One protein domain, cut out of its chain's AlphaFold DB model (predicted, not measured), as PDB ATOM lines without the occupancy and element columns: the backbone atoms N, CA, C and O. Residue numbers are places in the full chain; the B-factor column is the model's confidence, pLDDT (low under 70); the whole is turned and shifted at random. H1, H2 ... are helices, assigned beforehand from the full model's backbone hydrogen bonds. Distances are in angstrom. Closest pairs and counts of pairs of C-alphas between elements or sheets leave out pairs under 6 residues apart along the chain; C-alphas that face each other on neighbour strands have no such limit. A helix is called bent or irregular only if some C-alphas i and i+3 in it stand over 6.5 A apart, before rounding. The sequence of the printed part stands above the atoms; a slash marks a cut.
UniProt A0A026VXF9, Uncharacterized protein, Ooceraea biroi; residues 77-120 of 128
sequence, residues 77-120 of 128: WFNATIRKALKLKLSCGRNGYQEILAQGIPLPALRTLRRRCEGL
ATOM      1  N   TRP A  77     123.051 125.333 109.178       94.19
ATOM      2  CA  TRP A  77     122.461 125.957 110.361       94.19
ATOM      3  C   TRP A  77     123.550 126.462 111.299       94.19
ATOM      4  O   TRP A  77     124.478 125.725 111.643       94.19
ATOM      5  N   PHE A  78     123.426 127.706 111.743       94.38
ATOM      6  CA  PHE A  78     124.321 128.291 112.728       94.38
ATOM      7  C   PHE A  78     123.972 127.839 114.146       94.38
ATOM      8  O   PHE A  78     122.840 127.466 114.457       94.38
ATOM      9  N   ASN A  79     124.962 127.904 115.043       93.56
ATOM     10  CA  ASN A  79     124.817 127.460 116.434       93.56
ATOM     11  C   ASN A  79     123.663 128.156 117.167       93.56
ATOM     12  O   ASN A  79     122.983 127.515 117.965       93.56
ATOM     13  N   ALA A  80     123.409 129.433 116.874       94.12
ATOM     14  CA  ALA A  80     122.274 130.166 117.427       94.12
ATOM     15  C   ALA A  80     120.933 129.500 117.065       94.12
ATOM     16  O   ALA A  80     120.088 129.283 117.936       94.12
ATOM     17  N   THR A  81     120.768 129.095 115.804       95.75
ATOM     18  CA  THR A  81     119.561 128.420 115.307       95.75
ATOM     19  C   THR A  81     119.431 127.014 115.866       95.75
ATOM     20  O   THR A  81     118.348 126.635 116.303       95.75
ATOM     21  N   ILE A  82     120.535 126.262 115.944       95.50
ATOM     22  CA  ILE A  82     120.554 124.948 116.602       95.50
ATOM     23  C   ILE A  82     120.094 125.067 118.060       95.50
ATOM     24  O   ILE A  82     119.200 124.333 118.472       95.50
ATOM     25  N   ARG A  83     120.657 125.999 118.842       94.94
ATOM     26  CA  ARG A  83     120.284 126.193 120.255       94.94
ATOM     27  C   ARG A  83     118.805 126.549 120.400       94.94
ATOM     28  O   ARG A  83     118.124 125.979 121.246       94.94
ATOM     29  N   LYS A  84     118.294 127.453 119.557       95.06
ATOM     30  CA  LYS A  84     116.872 127.825 119.538       95.06
ATOM     31  C   LYS A  84     115.975 126.624 119.222       95.06
ATOM     32  O   LYS A  84     114.989 126.394 119.915       95.06
ATOM     33  N   ALA A  85     116.347 125.834 118.221       96.12
ATOM     34  CA  ALA A  85     115.619 124.641 117.811       96.12
ATOM     35  C   ALA A  85     115.626 123.537 118.883       96.12
ATOM     36  O   ALA A  85     114.593 122.919 119.125       96.12
ATOM     37  N   LEU A  86     116.759 123.318 119.563       95.38
ATOM     38  CA  LEU A  86     116.857 122.376 120.683       95.38
ATOM     39  C   LEU A  86     115.961 122.793 121.851       95.38
ATOM     40  O   LEU A  86     115.231 121.952 122.367       95.38
ATOM     41  N   LYS A  87     115.952 124.083 122.217       95.69
ATOM     42  CA  LYS A  87     115.053 124.617 123.257       95.69
ATOM     43  C   LYS A  87     113.582 124.380 122.918       95.69
ATOM     44  O   LYS A  87     112.832 123.911 123.769       95.69
ATOM     45  N   LEU A  88     113.183 124.658 121.674       96.19
ATOM     46  CA  LEU A  88     111.820 124.399 121.205       96.19
ATOM     47  C   LEU A  88     111.479 122.909 121.296       96.19
ATOM     48  O   LEU A  88     110.490 122.556 121.927       96.19
ATOM     49  N   LYS A  89     112.334 122.040 120.744       96.00
ATOM     50  CA  LYS A  89     112.146 120.583 120.782       96.00
ATOM     51  C   LYS A  89     112.032 120.045 122.210       96.00
ATOM     52  O   LYS A  89     111.231 119.148 122.445       96.00
ATOM     53  N   LEU A  90     112.834 120.559 123.143       94.50
ATOM     54  CA  LEU A  90     112.772 120.161 124.550       94.50
ATOM     55  C   LEU A  90     111.451 120.597 125.195       94.50
ATOM     56  O   LEU A  90     110.863 119.832 125.946       94.50
ATOM     57  N   SER A  91     110.966 121.794 124.859       96.50
ATOM     58  CA  SER A  91     109.766 122.379 125.469       96.50
ATOM     59  C   SER A  91     108.465 121.729 124.987       96.50
ATOM     60  O   SER A  91     107.566 121.506 125.787       96.50
ATOM     61  N   CYS A  92     108.338 121.432 123.687       95.12
ATOM     62  CA  CYS A  92     107.103 120.880 123.101       95.12
ATOM     63  C   CYS A  92     107.198 119.396 122.702       95.12
ATOM     64  O   CYS A  92     106.261 118.833 122.131       95.12
ATOM     65  N   GLY A  93     108.335 118.752 122.974       95.75
ATOM     66  CA  GLY A  93     108.588 117.365 122.612       95.75
ATOM     67  C   GLY A  93     108.747 117.130 121.106       95.75
ATOM     68  O   GLY A  93     108.784 118.039 120.274       95.75
ATOM     69  N   ARG A  94     108.866 115.851 120.728       95.81
ATOM     70  CA  ARG A  94     109.103 115.443 119.332       95.81
ATOM     71  C   ARG A  94     107.942 115.814 118.410       95.81
ATOM     72  O   ARG A  94     108.195 116.368 117.343       95.81
ATOM     73  N   ASN A  95     106.712 115.493 118.806       97.06
ATOM     74  CA  ASN A  95     105.529 115.674 117.963       97.06
ATOM     75  C   ASN A  95     105.225 117.164 117.770       97.06
ATOM     76  O   ASN A  95     105.057 117.602 116.636       97.06
ATOM     77  N   GLY A  96     105.285 117.962 118.844       97.25
ATOM     78  CA  GLY A  96     105.126 119.415 118.752       97.25
ATOM     79  C   GLY A  96     106.185 120.056 117.856       97.25
ATOM     80  O   GLY A  96     105.878 120.913 117.031       97.25
ATOM     81  N   TYR A  97     107.436 119.595 117.933       97.56
ATOM     82  CA  TYR A  97     108.482 120.088 117.043       97.56
ATOM     83  C   TYR A  97     108.256 119.693 115.574       97.56
ATOM     84  O   TYR A  97     108.557 120.479 114.676       97.56
ATOM     85  N   GLN A  98     107.734 118.492 115.302       96.81
ATOM     86  CA  GLN A  98     107.373 118.089 113.938       96.81
ATOM     87  C   GLN A  98     106.247 118.948 113.370       96.81
ATOM     88  O   GLN A  98     106.343 119.353 112.214       96.81
ATOM     89  N   GLU A  99     105.250 119.282 114.185       97.50
ATOM     90  CA  GLU A  99     104.153 120.164 113.784       97.50
ATOM     91  C   GLU A  99     104.666 121.568 113.415       97.50
ATOM     92  O   GLU A  99     104.376 122.089 112.341       97.50
ATOM     93  N   ILE A 100     105.558 122.140 114.232       94.94
ATOM     94  CA  ILE A 100     106.240 123.414 113.928       94.94
ATOM     95  C   ILE A 100     106.966 123.353 112.571       94.94
ATOM     96  O   ILE A 100     106.937 124.311 111.794       94.94
ATOM     97  N   LEU A 101     107.635 122.236 112.264       93.62
ATOM     98  CA  LEU A 101     108.302 122.055 110.973       93.62
ATOM     99  C   LEU A 101     107.306 121.937 109.810       93.62
ATOM    100  O   LEU A 101     107.597 122.458 108.728       93.62
ATOM    101  N   ALA A 102     106.166 121.273 110.025       93.81
ATOM    102  CA  ALA A 102     105.103 121.102 109.036       93.81
ATOM    103  C   ALA A 102     104.466 122.442 108.639       93.81
ATOM    104  O   ALA A 102     104.183 122.659 107.464       93.81
ATOM    105  N   GLN A 103     104.391 123.399 109.570       93.44
ATOM    106  CA  GLN A 103     103.954 124.779 109.309       93.44
ATOM    107  C   GLN A 103     104.954 125.614 108.486       93.44
ATOM    108  O   GLN A 103     104.780 126.815 108.296       93.44
ATOM    109  N   GLY A 104     106.041 125.012 107.999       88.44
ATOM    110  CA  GLY A 104     106.981 125.682 107.106       88.44
ATOM    111  C   GLY A 104     108.018 126.551 107.815       88.44
ATOM    112  O   GLY A 104     108.899 127.089 107.142       88.44
ATOM    113  N   ILE A 105     108.037 126.596 109.149       91.31
ATOM    114  CA  ILE A 105     108.996 127.396 109.923       91.31
ATOM    115  C   ILE A 105     110.447 126.974 109.577       91.31
ATOM    116  O   ILE A 105     110.746 125.773 109.472       91.31
ATOM    117  N   PRO A 106     111.374 127.922 109.323       92.69
ATOM    118  CA  PRO A 106     112.739 127.627 108.880       92.69
ATOM    119  C   PRO A 106     113.605 127.148 110.053       92.69
ATOM    120  O   PRO A 106     114.381 127.905 110.636       92.69
ATOM    121  N   LEU A 107     113.458 125.878 110.422       94.44
ATOM    122  CA  LEU A 107     114.218 125.225 111.485       94.44
ATOM    123  C   LEU A 107     114.895 123.939 110.979       94.44
ATOM    124  O   LEU A 107     114.429 123.321 110.013       94.44
ATOM    125  N   PRO A 108     115.994 123.509 111.624       94.75
ATOM    126  CA  PRO A 108     116.673 122.259 111.306       94.75
ATOM    127  C   PRO A 108     115.765 121.045 111.537       94.75
ATOM    128  O   PRO A 108     115.029 120.961 112.521       94.75
ATOM    129  N   ALA A 109     115.883 120.050 110.659       93.62
ATOM    130  CA  ALA A 109     115.198 118.774 110.823       93.62
ATOM    131  C   ALA A 109     115.659 118.040 112.097       93.62
ATOM    132  O   ALA A 109     116.800 118.188 112.543       93.62
ATOM    133  N   LEU A 110     114.806 117.159 112.631       93.88
ATOM    134  CA  LEU A 110     115.122 116.334 113.807       93.88
ATOM    135  C   LEU A 110     116.452 115.575 113.671       93.88
ATOM    136  O   LEU A 110     117.227 115.517 114.624       93.88
ATOM    137  N   ARG A 111     116.742 115.038 112.477       93.50
ATOM    138  CA  ARG A 111     118.012 114.357 112.170       93.50
ATOM    139  C   ARG A 111     119.220 115.282 112.328       93.50
ATOM    140  O   ARG A 111     120.250 114.846 112.827       93.50
ATOM    141  N   THR A 112     119.099 116.542 111.909       93.25
ATOM    142  CA  THR A 112     120.160 117.548 112.054       93.25
ATOM    143  C   THR A 112     120.411 117.865 113.520       93.25
ATOM    144  O   THR A 112     121.564 117.917 113.933       93.25
ATOM    145  N   LEU A 113     119.347 118.022 114.313       94.06
ATOM    146  CA  LEU A 113     119.478 118.249 115.753       94.06
ATOM    147  C   LEU A 113     120.168 117.079 116.447       94.06
ATOM    148  O   LEU A 113     121.103 117.299 117.204       94.06
ATOM    149  N   ARG A 114     119.760 115.841 116.136       92.50
ATOM    150  CA  ARG A 114     120.379 114.635 116.700       92.50
ATOM    151  C   ARG A 114     121.876 114.579 116.395       92.50
ATOM    152  O   ARG A 114     122.666 114.532 117.322       92.50
ATOM    153  N   ARG A 115     122.261 114.730 115.122       91.81
ATOM    154  CA  ARG A 115     123.672 114.775 114.689       91.81
ATOM    155  C   ARG A 115     124.497 115.852 115.378       91.81
ATOM    156  O   ARG A 115     125.693 115.691 115.566       91.81
ATOM    157  N   ARG A 116     123.872 116.977 115.720       90.31
ATOM    158  CA  ARG A 116     124.552 118.076 116.409       90.31
ATOM    159  C   ARG A 116     124.755 117.799 117.901       90.31
ATOM    160  O   ARG A 116     125.648 118.399 118.484       90.31
ATOM    161  N   CYS A 117     123.947 116.914 118.482       86.12
ATOM    162  CA  CYS A 117     124.079 116.429 119.855       86.12
ATOM    163  C   CYS A 117     124.941 115.162 119.966       86.12
ATOM    164  O   CYS A 117     125.488 114.928 121.030       86.12
ATOM    165  N   GLU A 118     125.079 114.373 118.892       85.56
ATOM    166  CA  GLU A 118     125.846 113.111 118.860       85.56
ATOM    167  C   GLU A 118     127.333 113.277 119.252       85.56
ATOM    168  O   GLU A 118     127.961 112.294 119.613       85.56
ATOM    169  N   GLY A 119     127.891 114.493 119.206       75.00
ATOM    170  CA  GLY A 119     129.269 114.790 119.626       75.00
ATOM    171  C   GLY A 119     129.384 115.558 120.947       75.00
ATOM    172  O   GLY A 119     130.371 116.260 121.143       75.00
ATOM    173  N   LEU A 120     128.347 115.537 121.788       81.31
ATOM    174  CA  LEU A 120     128.392 116.137 123.121       81.31
ATOM    175  C   LEU A 120     128.680 115.043 124.145       81.31
ATOM    176  O   LEU A 120     127.810 114.220 124.422       81.31
TER     177      LEU A 120
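What this domain is: This is residues 77 to 120 of the 128 residues of an uncharacterized protein of Ooceraea biroi (UniProt A0A026VXF9). A long helix is broken at a sharp bend into two arms, H1a and H1b, that make a V-shaped corner; the chain then folds back through residues 103 to 109, and a short helix, H2, crosses H1a steeply and packs on it. The printed part has 44 residues with two named helices, H1 then H2, and no named strand; the class is all helix. It is compact, with a radius of gyration of the C-alphas of 9.7 A, yet elongated in outline, spanning 28 by 18 by 15 A.

How they stand to each other: Start at H1, residues 79 to 102: by its hydrogen bonds it was assigned as one helix, but it is bent, with C-alphas 91 and 94 standing 9.3 A apart. Its arms are H1a, residues 79 to 91, and H1b, residues 94 to 102. They only just touch, with 3 pairs of C-alphas within 8 A, and only at the corner, where H1a takes part with residues 88 to 89 alone; the closest C-alphas, of Lys 89 and Tyr 97, are 5.3 A apart. The arms run opposite ways at a steep tilt of 56 degrees. Go on to H2, residues 110 to 117, which touches H1a at residues 82 to 86 alone; the closest C-alphas, of Ile 82 and Leu 113, are 6.8 A apart. These two run opposite ways at a steep tilt of 68 degrees, only just short of about perpendicular. H1b and H2 are close but not clearly touching: their closest C-alphas, of Gln 98 and Leu 110, are 7.9 A apart. In H1a, H1b and H2 every O i to N i+4 pair is within hydrogen-bond range.

Where its parts are: Find C-alpha 79 at (124.817, 127.460, 116.434); from there H1a runs 18.3 A to C-alpha 91. H1b runs 12.4 A from C-alpha 94 at (109.103, 115.443, 119.332). H2 runs 10.8 A and ends at C-alpha 117, at (124.079, 116.429, 119.855).

The domain as a whole: The C-alphas farthest apart, of Gln 103 and Leu 120, are 29.4 A apart. The link from H1 to H2, 7 residues, is short. The printed part has no cut, and no printed residue of this model is under pLDDT 70.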